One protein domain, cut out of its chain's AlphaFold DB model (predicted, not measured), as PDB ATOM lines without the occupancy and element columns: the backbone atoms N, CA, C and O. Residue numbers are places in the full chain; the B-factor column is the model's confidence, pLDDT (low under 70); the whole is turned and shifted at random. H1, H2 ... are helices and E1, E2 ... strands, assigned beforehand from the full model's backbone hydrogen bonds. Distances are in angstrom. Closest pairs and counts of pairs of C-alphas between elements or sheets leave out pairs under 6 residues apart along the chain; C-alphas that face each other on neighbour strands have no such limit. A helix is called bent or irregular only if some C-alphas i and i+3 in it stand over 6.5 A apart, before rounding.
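This is residues 55 to 149 of the 149 residues of an uncharacterized protein of Acinetobacter johnsonii (UniProt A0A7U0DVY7). A small three-stranded sheet, E1, E2 and E3, makes one end of the longest axis and has no helix on it; H1 leads away from it to the short helix H2 at the other end. From H2 a long loop, residues 90 to 121, swings wide and comes back to the small helix H3, which packs on H1; residues 99 to 104 of this loop stick out free. The printed part has 95 residues with three named helices and three named strands, in the order E1, H1, H2, H3, E2, E3, and the sheet, in the order E1, E2, E3, is antiparallel throughout. The class is mixed, helices and strands, with under half of the residues in named elements. The whole is loose, with a radius of gyration of the C-alphas of 15.5 A and spans of 47 by 32 by 18 A.

Residues 58 to 59 pair antiparallel with residues 62 to 63 of the edge strand E1, residues 62 to 66. E1 is antiparallel to the inner strand E2, residues 129 to 134, at 149 degrees, with N 63 and O 131 at 2.8 A. E2 and the edge strand E3, residues 137 to 141, form a hairpin at 170 degrees, with N 132 and O 139 at 2.9 A. H1, residues 69 to 80, touches H3, residues 122 to 125, with residues 76 to 80 alone; the closest C-alphas are those of Leu 76 and Ala 122, 5.3 A apart. H1 and H2, residues 84 to 89, are close but not clearly touching, the closest C-alphas being those of Glu 79 and Lys 87 at 7.7 A. They run opposite ways at a steep tilt of 67 degrees. H2 and H3 are apart. O i to N i+4 pairs within hydrogen-bond range number 5 of 8 in H1 and 0 of 2 in H2, where 1 of 3 O i to N i+3 pairs is within range; H3 is too short for an O i to N i+4 pair.

E1 begins at C-alpha 62, (484.418, 351.689, 422.693), and is 11.8 A long. H1 is 15.3 A long and only just irregular: C-alphas 74 and 77 are 6.6 A apart. H2 spans 10.5 A and H3 4.8 A, from C-alpha 122 at (481.005, 364.411, 403.710). E2 is 16.3 A long; E3, 12.9 A, ends at C-alpha 141, (480.268, 349.847, 414.367).

The C-alphas farthest apart are those of Thr 89 and Asn 136, 47.5 A. The printed part has no cut. The link H2 to H3, 32 residues, is long; the others are tight. Mean pLDDT of the printed part is 72.3, and residues 81 to 119 are under 70.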
ATOM      1  N   TYR A  55     489.046 360.508 416.743       97.19
ATOM      2  CA  TYR A  55     490.016 359.416 416.794       97.19
ATOM      3  C   TYR A  55     490.777 359.365 418.129       97.19
ATOM      4  O   TYR A  55     491.321 360.371 418.590       97.19
ATOM      5  N   GLY A  56     490.839 358.175 418.726       96.12
ATOM      6  CA  GLY A  56     491.553 357.922 419.977       96.12
ATOM      7  C   GLY A  56     490.742 358.198 421.247       96.12
ATOM      8  O   GLY A  56     491.134 357.733 422.317       96.12
ATOM      9  N   GLU A  57     489.598 358.880 421.154       97.38
ATOM     10  CA  GLU A  57     488.694 359.047 422.292       97.38
ATOM     11  C   GLU A  57     488.050 357.715 422.702       97.38
ATOM     12  O   GLU A  57     487.907 356.781 421.908       97.38
ATOM     13  N   SER A  58     487.640 357.631 423.968       96.19
ATOM     14  CA  SER A  58     486.959 356.457 424.524       96.19
ATOM     15  C   SER A  58     485.538 356.797 424.968       96.19
ATOM     16  O   SER A  58     485.310 357.761 425.703       96.19
ATOM     17  N   ILE A  59     484.576 355.973 424.555       94.50
ATOM     18  CA  ILE A  59     483.157 356.085 424.905       94.50
ATOM     19  C   ILE A  59     482.728 354.778 425.570       94.50
ATOM     20  O   ILE A  59     482.347 353.811 424.912       94.50
ATOM     21  N   GLY A  60     482.812 354.733 426.900       93.44
ATOM     22  CA  GLY A  60     482.604 353.487 427.639       93.44
ATOM     23  C   GLY A  60     483.615 352.420 427.184       93.44
ATOM     24  O   GLY A  60     484.812 352.690 427.260       93.44
ATOM     25  N   PRO A  61     483.177 351.235 426.715       93.06
ATOM     26  CA  PRO A  61     484.076 350.186 426.227       93.06
ATOM     27  C   PRO A  61     484.571 350.407 424.787       93.06
ATOM     28  O   PRO A  61     485.346 349.591 424.294       93.06
ATOM     29  N   PHE A  62     484.096 351.448 424.096       95.81
ATOM     30  CA  PHE A  62     484.418 351.689 422.693       95.81
ATOM     31  C   PHE A  62     485.576 352.671 422.536       95.81
ATOM     32  O   PHE A  62     485.580 353.737 423.153       95.81
ATOM     33  N   GLN A  63     486.503 352.343 421.645       97.12
ATOM     34  CA  GLN A  63     487.498 353.253 421.100       97.12
ATOM     35  C   GLN A  63     486.975 353.859 419.797       97.12
ATOM     36  O   GLN A  63     486.438 353.149 418.944       97.12
ATOM     37  N   VAL A  64     487.153 355.167 419.635       97.38
ATOM     38  CA  VAL A  64     486.840 355.865 418.390       97.38
ATOM     39  C   VAL A  64     487.983 355.674 417.392       97.38
ATOM     40  O   VAL A  64     489.129 356.030 417.681       97.38
ATOM     41  N   LEU A  65     487.664 355.131 416.217       96.31
ATOM     42  CA  LEU A  65     488.601 354.912 415.109       96.31
ATOM     43  C   LEU A  65     488.481 355.952 413.989       96.31
ATOM     44  O   LEU A  65     489.364 356.020 413.147       96.31
ATOM     45  N   SER A  66     487.414 356.748 413.968       95.31
ATOM     46  CA  SER A  66     487.185 357.810 412.982       95.31
ATOM     47  C   SER A  66     486.090 358.751 413.497       95.31
ATOM     48  O   SER A  66     485.240 358.277 414.259       95.31
ATOM     49  N   PRO A  67     486.070 360.047 413.131       95.81
ATOM     50  CA  PRO A  67     487.050 360.750 412.298       95.81
ATOM     51  C   PRO A  67     488.222 361.340 413.094       95.81
ATOM     52  O   PRO A  67     488.109 361.675 414.277       95.81
ATOM     53  N   GLU A  68     489.361 361.545 412.434       96.12
ATOM     54  CA  GLU A  68     490.416 362.417 412.960       96.12
ATOM     55  C   GLU A  68     489.958 363.885 412.962       96.12
ATOM     56  O   GLU A  68     489.324 364.351 412.012       96.12
ATOM     57  N   ARG A  69     490.320 364.658 413.999       95.38
ATOM     58  CA  ARG A  69     489.902 366.070 414.115       95.38
ATOM     59  C   ARG A  69     490.327 366.901 412.908       95.38
ATOM     60  O   ARG A  69     489.527 367.679 412.405       95.38
ATOM     61  N   ASN A  70     491.581 366.771 412.474       94.31
ATOM     62  CA  ASN A  70     492.117 367.603 411.395       94.31
ATOM     63  C   ASN A  70     491.364 367.354 410.082       94.31
ATOM     64  O   ASN A  70     490.917 368.306 409.447       94.31
ATOM     65  N   TRP A  71     491.148 366.081 409.746       93.62
ATOM     66  CA  TRP A  71     490.371 365.683 408.577       93.62
ATOM     67  C   TRP A  71     488.909 366.145 408.672       93.62
ATOM     68  O   TRP A  71     488.383 366.764 407.748       93.62
ATOM     69  N   TYR A  72     488.263 365.948 409.826       94.25
ATOM     70  CA  TYR A  72     486.904 366.438 410.059       94.25
ATOM     71  C   TYR A  72     486.799 367.952 409.830       94.25
ATOM     72  O   TYR A  72     486.001 368.404 409.008       94.25
ATOM     73  N   VAL A  73     487.616 368.740 410.532       92.81
ATOM     74  CA  VAL A  73     487.524 370.204 410.532       92.81
ATOM     75  C   VAL A  73     487.910 370.793 409.177       92.81
ATOM     76  O   VAL A  73     487.153 371.591 408.626       92.81
ATOM     77  N   HIS A  74     489.063 370.410 408.629       90.62
ATOM     78  CA  HIS A  74     489.629 371.089 407.463       90.62
ATOM     79  C   HIS A  74     489.159 370.506 406.132       90.62
ATOM     80  O   HIS A  74     489.095 371.251 405.156       90.62
ATOM     81  N   ASP A  75     488.774 369.231 406.072       89.12
ATOM     82  CA  ASP A  75     488.349 368.596 404.823       89.12
ATOM     83  C   ASP A  75     486.837 368.393 404.762       89.12
ATOM     84  O   ASP A  75     486.239 368.738 403.748       89.12
ATOM     85  N   LEU A  76     486.195 367.890 405.822       90.56
ATOM     86  CA  LEU A  76     484.779 367.499 405.765       90.56
ATOM     87  C   LEU A  76     483.812 368.658 406.038       90.56
ATOM     88  O   LEU A  76     482.874 368.870 405.264       90.56
ATOM     89  N   VAL A  77     484.026 369.444 407.100       88.62
ATOM     90  CA  VAL A  77     483.068 370.487 407.527       88.62
ATOM     91  C   VAL A  77     482.843 371.543 406.438       88.62
ATOM     92  O   VAL A  77     481.718 372.018 406.255       88.62
ATOM     93  N   GLN A  78     483.869 371.879 405.652       82.81
ATOM     94  CA  GLN A  78     483.714 372.801 404.521       82.81
ATOM     95  C   GLN A  78     482.742 372.276 403.447       82.81
ATOM     96  O   GLN A  78     482.064 373.059 402.775       82.81
ATOM     97  N   GLU A  79     482.619 370.957 403.294       84.00
ATOM     98  CA  GLU A  79     481.751 370.333 402.293       84.00
ATOM     99  C   GLU A  79     480.302 370.216 402.745       84.00
ATOM    100  O   GLU A  79     479.411 370.104 401.901       84.00
ATOM    101  N   PHE A  80     480.038 370.327 404.049       81.50
ATOM    102  CA  PHE A  80     478.678 370.308 404.586       81.50
ATOM    103  C   PHE A  80     477.859 371.484 404.038       81.50
ATOM    104  O   PHE A  80     476.648 371.373 403.879       81.50
ATOM    105  N   ASN A  81     478.482 372.619 403.717       68.25
ATOM    106  CA  ASN A  81     477.767 373.774 403.165       68.25
ATOM    107  C   ASN A  81     477.654 373.782 401.635       68.25
ATOM    108  O   ASN A  81     476.990 374.667 401.095       68.25
ATOM    109  N   LYS A  82     478.252 372.818 400.922       65.94
ATOM    110  CA  LYS A  82     478.087 372.719 399.466       65.94
ATOM    111  C   LYS A  82     476.697 372.151 399.161       65.94
ATOM    112  O   LYS A  82     476.370 371.038 399.582       65.94
ATOM    113  N   THR A  83     475.881 372.884 398.401       49.84
ATOM    114  CA  THR A  83     474.678 372.314 397.772       49.84
ATOM    115  C   THR A  83     475.077 371.142 396.863       49.84
ATOM    116  O   THR A  83     476.201 371.135 396.353       49.84
ATOM    117  N   PRO A  84     474.191 370.155 396.617       45.34
ATOM    118  CA  PRO A  84     474.500 369.001 395.763       45.34
ATOM    119  C   PRO A  84     475.115 369.387 394.407       45.34
ATOM    120  O   PRO A  84     476.025 368.722 393.924       45.34
ATOM    121  N   GLU A  85     474.691 370.518 393.841       35.31
ATOM    122  CA  GLU A  85     475.179 371.069 392.570       35.31
ATOM    123  C   GLU A  85     476.631 371.588 392.638       35.31
ATOM    124  O   GLU A  85     477.388 371.447 391.677       35.31
ATOM    125  N   GLN A  86     477.064 372.128 393.784       42.75
ATOM    126  CA  GLN A  86     478.424 372.645 394.001       42.75
ATOM    127  C   GLN A  86     479.446 371.562 394.375       42.75
ATOM    128  O   GLN A  86     480.648 371.826 394.360       42.75
ATOM    129  N   LYS A  87     479.006 370.330 394.666       46.91
ATOM    130  CA  LYS A  87     479.910 369.180 394.857       46.91
ATOM    131  C   LYS A  87     480.603 368.756 393.546       46.91
ATOM    132  O   LYS A  87     481.633 368.094 393.587       46.91
ATOM    133  N   SER A  88     480.095 369.205 392.391       38.12
ATOM    134  CA  SER A  88     480.603 368.856 391.055       38.12
ATOM    135  C   SER A  88     481.920 369.535 390.645       38.12
ATOM    136  O   SER A  88     482.581 369.051 389.731       38.12
ATOM    137  N   THR A  89     482.336 370.629 391.296       35.72
ATOM    138  CA  THR A  89     483.499 371.427 390.849       35.72
ATOM    139  C   THR A  89     484.801 371.149 391.600       35.72
ATOM    140  O   THR A  89     485.852 371.595 391.151       35.72
ATOM    141  N   LEU A  90     484.760 370.392 392.701       38.94
ATOM    142  CA  LEU A  90     485.961 369.891 393.396       38.94
ATOM    143  C   LEU A  90     486.159 368.376 393.234       38.94
ATOM    144  O   LEU A  90     487.239 367.872 393.519       38.94
ATOM    145  N   ALA A  91     485.152 367.671 392.713       38.91
ATOM    146  CA  ALA A  91     485.244 366.277 392.296       38.91
ATOM    147  C   ALA A  91     485.551 366.197 390.793       38.91
ATOM    148  O   ALA A  91     484.698 365.829 389.980       38.91
ATOM    149  N   THR A  92     486.764 366.577 390.398       36.62
ATOM    150  CA  THR A  92     487.241 366.269 389.048       36.62
ATOM    151  C   THR A  92     487.350 364.742 388.913       36.62
ATOM    152  O   THR A  92     488.087 364.107 389.659       36.62
ATOM    153  N   GLU A  93     486.594 364.194 387.952       37.00
ATOM    154  CA  GLU A  93     486.735 362.870 387.305       37.00
ATOM    155  C   GLU A  93     485.942 361.625 387.768       37.00
ATOM    156  O   GLU A  93     486.291 360.522 387.359       37.00
ATOM    157  N   SER A  94     484.807 361.708 388.479       40.97
ATOM    158  CA  SER A  94     483.949 360.493 388.628       40.97
ATOM    159  C   SER A  94     482.427 360.691 388.633       40.97
ATOM    160  O   SER A  94     481.676 359.733 388.780       40.97
ATOM    161  N   PHE A  95     481.920 361.900 388.388       42.66
ATOM    162  CA  PHE A  95     480.495 362.216 388.588       42.66
ATOM    163  C   PHE A  95     479.559 361.997 387.382       42.66
ATOM    164  O   PHE A  95     478.508 362.630 387.282       42.66
ATOM    165  N   ARG A  96     479.887 361.088 386.453       33.66
ATOM    166  CA  ARG A  96     478.965 360.697 385.369       33.66
ATOM    167  C   ARG A  96     478.435 359.285 385.568       33.66
ATOM    168  O   ARG A  96     478.801 358.364 384.851       33.66
ATOM    169  N   GLY A  97     477.494 359.174 386.498       41.31
ATOM    170  CA  GLY A  97     476.516 358.095 386.494       41.31
ATOM    171  C   GLY A  97     476.401 357.389 387.827       41.31
ATOM    172  O   GLY A  97     477.064 356.385 388.019       41.31
ATOM    173  N   PHE A  98     475.519 357.881 388.698       40.25
ATOM    174  CA  PHE A  98     474.597 357.020 389.443       40.25
ATOM    175  C   PHE A  98     473.580 357.882 390.203       40.25
ATOM    176  O   PHE A  98     473.687 358.139 391.398       40.25
ATOM    177  N   LEU A  99     472.574 358.367 389.479       42.84
ATOM    178  CA  LEU A  99     471.251 358.483 390.073       42.84
ATOM    179  C   LEU A  99     470.657 357.090 389.928       42.84
ATOM    180  O   LEU A  99     470.277 356.756 388.816       42.84
ATOM    181  N   ASP A 100     470.690 356.273 390.980       40.47
ATOM    182  CA  ASP A 100     469.647 355.277 391.225       40.47
ATOM    183  C   ASP A 100     469.871 354.494 392.525       40.47
ATOM    184  O   ASP A 100     470.962 354.020 392.833       40.47
ATOM    185  N   SER A 101     468.753 354.263 393.216       36.12
ATOM    186  CA  SER A 101     468.539 353.216 394.223       36.12
ATOM    187  C   SER A 101     469.015 353.486 395.656       36.12
ATOM    188  O   SER A 101     469.921 352.829 396.166       36.12
ATOM    189  N   VAL A 102     468.272 354.332 396.378       38.19
ATOM    190  CA  VAL A 102     468.129 354.187 397.839       38.19
ATOM    191  C   VAL A 102     467.211 352.987 398.091       38.19
ATOM    192  O   VAL A 102     466.001 353.126 398.266       38.19
ATOM    193  N   GLN A 103     467.767 351.777 398.042       36.69
ATOM    194  CA  GLN A 103     467.095 350.610 398.602       36.69
ATOM    195  C   GLN A 103     467.354 350.619 400.106       36.69
ATOM    196  O   GLN A 103     468.476 350.388 400.544       36.69
ATOM    197  N   LYS A 104     466.311 350.892 400.898       38.62
ATOM    198  CA  LYS A 104     466.286 350.549 402.324       38.62
ATOM    199  C   LYS A 104     466.365 349.028 402.436       38.62
ATOM    200  O   LYS A 104     465.341 348.348 402.387       38.62
ATOM    201  N   ILE A 105     467.578 348.502 402.512       43.81
ATOM    202  CA  ILE A 105     467.822 347.112 402.867       43.81
ATOM    203  C   ILE A 105     467.779 347.055 404.396       43.81
ATOM    204  O   ILE A 105     468.322 347.922 405.071       43.81
ATOM    205  N   PHE A 106     467.037 346.090 404.938       41.72
ATOM    206  CA  PHE A 106     467.001 345.840 406.374       41.72
ATOM    207  C   PHE A 106     468.369 345.309 406.810       41.72
ATOM    208  O   PHE A 106     468.673 344.136 406.595       41.72
ATOM    209  N   GLU A 107     469.187 346.186 407.382       44.06
ATOM    210  CA  GLU A 107     470.455 345.825 408.008       44.06
ATOM    211  C   GLU A 107     470.181 345.159 409.358       44.06
ATOM    212  O   GLU A 107     469.454 345.690 410.204       44.06
ATOM    213  N   ASN A 108     470.736 343.964 409.542       55.62
ATOM    214  CA  ASN A 108     470.785 343.300 410.839       55.62
ATOM    215  C   ASN A 108     472.169 343.536 411.450       55.62
ATOM    216  O   ASN A 108     473.134 343.765 410.730       55.62
ATOM    217  N   TRP A 109     472.287 343.396 412.771       56.47
ATOM    218  CA  TRP A 109     473.555 343.556 413.501       56.47
ATOM    219  C   TRP A 109     474.716 342.697 412.954       56.47
ATOM    220  O   TRP A 109     475.878 343.029 413.149       56.47
ATOM    221  N   ASP A 110     474.406 341.584 412.288       54.38
ATOM    222  CA  ASP A 110     475.353 340.638 411.692       54.38
ATOM    223  C   ASP A 110     475.530 340.791 410.169       54.38
ATOM    224  O   ASP A 110     476.316 340.056 409.572       54.38
ATOM    225  N   LYS A 111     474.786 341.699 409.519       55.47
ATOM    226  CA  LYS A 111     474.781 341.873 408.059       55.47
ATOM    227  C   LYS A 111     474.920 343.336 407.674       55.47
ATOM    228  O   LYS A 111     473.944 344.079 407.649       55.47
ATOM    229  N   GLU A 112     476.140 343.679 407.301       57.84
ATOM    230  CA  GLU A 112     476.536 344.981 406.789       57.84
ATOM    231  C   GLU A 112     476.459 344.989 405.251       57.84
ATOM    232  O   GLU A 112     476.937 344.059 404.593       57.84
ATOM    233  N   THR A 113     475.814 346.006 404.667       60.94
ATOM    234  CA  THR A 113     475.601 346.141 403.209       60.94
ATOM    235  C   THR A 113     476.451 347.236 402.561       60.94
ATOM    236  O   THR A 113     476.079 347.790 401.521       60.94
ATOM    237  N   LEU A 114     477.612 347.541 403.147       57.59
ATOM    238  CA  LEU A 114     478.554 348.491 402.564       57.59
ATOM    239  C   LEU A 114     479.030 347.987 401.193       57.59
ATOM    240  O   LEU A 114     479.408 346.830 401.020       57.59
ATOM    241  N   LYS A 115     478.955 348.859 400.185       59.59
ATOM    242  CA  LYS A 115     479.441 348.579 398.830       59.59
ATOM    243  C   LYS A 115     480.847 349.158 398.688       59.59
ATOM    244  O   LYS A 115     481.042 350.340 398.939       59.59
ATOM    245  N   ASP A 116     481.787 348.378 398.163       53.16
ATOM    246  CA  ASP A 116     483.207 348.773 398.074       53.16
ATOM    247  C   ASP A 116     483.529 349.839 397.004       53.16
ATOM    248  O   ASP A 116     484.670 350.268 396.882       53.16
ATOM    249  N   ASN A 117     482.545 350.275 396.207       56.84
ATOM    250  CA  ASN A 117     482.747 351.169 395.054       56.84
ATOM    251  C   ASN A 117     481.819 352.397 395.055       56.84
ATOM    252  O   ASN A 117     481.519 352.947 393.993       56.84
ATOM    253  N   VAL A 118     481.315 352.817 396.217       64.56
ATOM    254  CA  VAL A 118     480.464 354.012 396.325       64.56
ATOM    255  C   VAL A 118     481.145 355.103 397.141       64.56
ATOM    256  O   VAL A 118     481.813 354.843 398.133       64.56
ATOM    257  N   THR A 119     480.963 356.347 396.706       66.00
ATOM    258  CA  THR A 119     481.317 357.532 397.495       66.00
ATOM    259  C   THR A 119     480.103 357.958 398.313       66.00
ATOM    260  O   THR A 119     478.965 357.806 397.861       66.00
ATOM    261  N   THR A 120     480.326 358.474 399.521       73.94
ATOM    262  CA  THR A 120     479.249 358.955 400.397       73.94
ATOM    263  C   THR A 120     479.355 360.468 400.612       73.94
ATOM    264  O   THR A 120     480.242 361.138 400.078       73.94
ATOM    265  N   SER A 121     478.387 361.055 401.312       82.38
ATOM    266  CA  SER A 121     478.405 362.485 401.630       82.38
ATOM    267  C   SER A 121     479.503 362.798 402.653       82.38
ATOM    268  O   SER A 121     479.832 361.949 403.469       82.38
ATOM    269  N   ALA A 122     480.044 364.020 402.674       83.69
ATOM    270  CA  ALA A 122     481.005 364.411 403.710       83.69
ATOM    271  C   ALA A 122     480.421 364.258 405.126       83.69
ATOM    272  O   ALA A 122     481.140 363.940 406.067       83.69
ATOM    273  N   GLU A 123     479.109 364.461 405.276       85.62
ATOM    274  CA  GLU A 123     478.389 364.207 406.521       85.62
ATOM    275  C   GLU A 123     478.483 362.735 406.945       85.62
ATOM    276  O   GLU A 123     478.738 362.448 408.113       85.62
ATOM    277  N   ASN A 124     478.351 361.810 406.000       86.44
ATOM    278  CA  ASN A 124     478.470 360.379 406.251       86.44
ATOM    279  C   ASN A 124     479.935 359.943 406.422       86.44
ATOM    280  O   ASN A 124     480.215 359.135 407.300       86.44
ATOM    281  N   GLU A 125     480.878 360.529 405.674       88.06
ATOM    282  CA  GLU A 125     482.327 360.354 405.899       88.06
ATOM    283  C   GLU A 125     482.740 360.826 407.303       88.06
ATOM    284  O   GLU A 125     483.720 360.345 407.854       88.06
ATOM    285  N   SER A 126     481.978 361.742 407.912       90.44
ATOM    286  CA  SER A 126     482.200 362.179 409.294       90.44
ATOM    287  C   SER A 126     481.582 361.269 410.363       90.44
ATOM    288  O   SER A 126     481.557 361.640 411.539       90.44
ATOM    289  N   SER A 127     481.046 360.107 409.973       92.00
ATOM    290  CA  SER A 127     480.474 359.140 410.909       92.00
ATOM    291  C   SER A 127     481.522 358.631 411.892       92.00
ATOM    292  O   SER A 127     482.693 358.456 411.565       92.00
ATOM    293  N   VAL A 128     481.075 358.370 413.117       94.62
ATOM    294  CA  VAL A 128     481.947 357.864 414.175       94.62
ATOM    295  C   VAL A 128     482.079 356.358 414.034       94.62
ATOM    296  O   VAL A 128     481.095 355.643 414.227       94.62
ATOM    297  N   ILE A 129     483.295 355.880 413.777       94.88
ATOM    298  CA  ILE A 129     483.590 354.446 413.788       94.88
ATOM    299  C   ILE A 129     483.985 354.043 415.209       94.88
ATOM    300  O   ILE A 129     484.914 354.609 415.790       94.88
ATOM    301  N   LEU A 130     483.284 353.060 415.772       95.44
ATOM    302  CA  LEU A 130     483.495 352.572 417.134       95.44
ATOM    303  C   LEU A 130     483.982 351.128 417.123       95.44
ATOM    304  O   LEU A 130     483.362 350.258 416.518       95.44
ATOM    305  N   PHE A 131     485.044 350.859 417.872       95.62
ATOM    306  CA  PHE A 131     485.570 349.516 418.071       95.62
ATOM    307  C   PHE A 131     485.553 349.135 419.549       95.62
ATOM    308  O   PHE A 131     485.988 349.912 420.393       95.62
ATOM    309  N   ALA A 132     485.088 347.931 419.867       95.00
ATOM    310  CA  ALA A 132     485.203 347.351 421.201       95.00
ATOM    311  C   ALA A 132     485.754 345.925 421.129       95.00
ATOM    312  O   ALA A 132     485.260 345.086 420.370       95.00
ATOM    313  N   ASP A 133     486.743 345.641 421.976       91.38
ATOM    314  CA  ASP A 133     487.284 344.299 422.186       91.38
ATOM    315  C   ASP A 133     486.682 343.702 423.466       91.38
ATOM    316  O   ASP A 133     487.062 344.048 424.586       91.38
ATOM    317  N   MET A 134     485.681 342.837 423.308       85.50
ATOM    318  CA  MET A 134     484.962 342.199 424.405       85.50
ATOM    319  C   MET A 134     485.392 340.737 424.548       85.50
ATOM    320  O   MET A 134     484.581 339.851 424.303       85.50
ATOM    321  N   HIS A 135     486.639 340.471 424.954       81.12
ATOM    322  CA  HIS A 135     487.212 339.132 425.226       81.12
ATOM    323  C   HIS A 135     486.964 338.072 424.131       81.12
ATOM    324  O   HIS A 135     487.867 337.746 423.368       81.12
ATOM    325  N   ASN A 136     485.752 337.516 424.058       83.94
ATOM    326  CA  ASN A 136     485.342 336.525 423.071       83.94
ATOM    327  C   ASN A 136     484.750 337.132 421.790       83.94
ATOM    328  O   ASN A 136     484.629 336.413 420.805       83.94
ATOM    329  N   ASN A 137     484.374 338.415 421.791       85.62
ATOM    330  CA  ASN A 137     483.749 339.077 420.648       85.62
ATOM    331  C   ASN A 137     484.395 340.437 420.390       85.62
ATOM    332  O   ASN A 137     484.555 341.241 421.303       85.62
ATOM    333  N   LYS A 138     484.705 340.722 419.127       91.19
ATOM    334  CA  LYS A 138     485.083 342.064 418.679       91.19
ATOM    335  C   LYS A 138     483.900 342.674 417.950       91.19
ATOM    336  O   LYS A 138     483.272 341.997 417.140       91.19
ATOM    337  N   VAL A 139     483.588 343.924 418.262       91.69
ATOM    338  CA  VAL A 139     482.486 344.659 417.638       91.69
ATOM    339  C   VAL A 139     483.060 345.896 416.972       91.69
ATOM    340  O   VAL A 139     483.762 346.674 417.616       91.69
ATOM    341  N   LEU A 140     482.746 346.058 415.691       92.25
ATOM    342  CA  LEU A 140     483.033 347.250 414.909       92.25
ATOM    343  C   LEU A 140     481.696 347.837 414.456       92.25
ATOM    344  O   LEU A 140     480.889 347.129 413.863       92.25
ATOM    345  N   LEU A 141     481.451 349.103 414.784       91.50
ATOM    346  CA  LEU A 141     480.268 349.847 414.367       91.50
ATOM    347  C   LEU A 141     480.729 350.975 413.452       91.50
ATOM    348  O   LEU A 141     481.432 351.883 413.892       91.50
ATOM    349  N   THR A 142     480.346 350.890 412.192       87.88
ATOM    350  CA  THR A 142     480.743 351.792 411.101       87.88
ATOM    351  C   THR A 142     479.633 352.787 410.758       87.88
ATOM    352  O   THR A 142     479.911 353.920 410.372       87.88
ATOM    353  N   GLY A 143     478.367 352.403 410.959       82.12
ATOM    354  CA  GLY A 143     477.219 353.222 410.569       82.12
ATOM    355  C   GLY A 143     477.220 353.476 409.061       82.12
ATOM    356  O   GLY A 143     477.462 352.562 408.283       82.12
ATOM    357  N   ASP A 144     477.006 354.729 408.659       81.62
ATOM    358  CA  ASP A 144     477.039 355.153 407.249       81.62
ATOM    359  C   ASP A 144     478.439 355.631 406.798       81.62
ATOM    360  O   ASP A 144     478.551 356.339 405.790       81.62
ATOM    361  N   ALA A 145     479.501 355.308 407.552       84.50
ATOM    362  CA  ALA A 145     480.868 355.723 407.238       84.50
ATOM    363  C   ALA A 145     481.268 355.322 405.810       84.50
ATOM    364  O   ALA A 145     480.982 354.218 405.341       84.50
ATOM    365  N   GLY A 146     481.915 356.248 405.105       81.31
ATOM    366  CA  GLY A 146     482.408 355.999 403.760       81.31
ATOM    367  C   GLY A 146     483.772 355.326 403.752       81.31
ATOM    368  O   GLY A 146     484.404 355.112 404.781       81.31
ATOM    369  N   ILE A 147     484.249 355.025 402.546       81.69
ATOM    370  CA  ILE A 147     485.527 354.334 402.317       81.69
ATOM    371  C   ILE A 147     486.728 355.167 402.808       81.69
ATOM    372  O   ILE A 147     487.811 354.625 403.010       81.69
ATOM    373  N   ARG A 148     486.572 356.490 402.966       82.06
ATOM    374  CA  ARG A 148     487.665 357.386 403.373       82.06
ATOM    375  C   ARG A 148     487.853 357.463 404.892       82.06
ATOM    376  O   ARG A 148     488.843 358.067 405.304       82.06
ATOM    377  N   ALA A 149     486.898 356.947 405.666       76.56
ATOM    378  CA  ALA A 149     486.837 357.055 407.120       76.56
ATOM    379  C   ALA A 149     487.753 356.067 407.852       76.56
ATOM    380  O   ALA A 149     488.051 354.978 407.315       76.56
TER     381      ALA A 149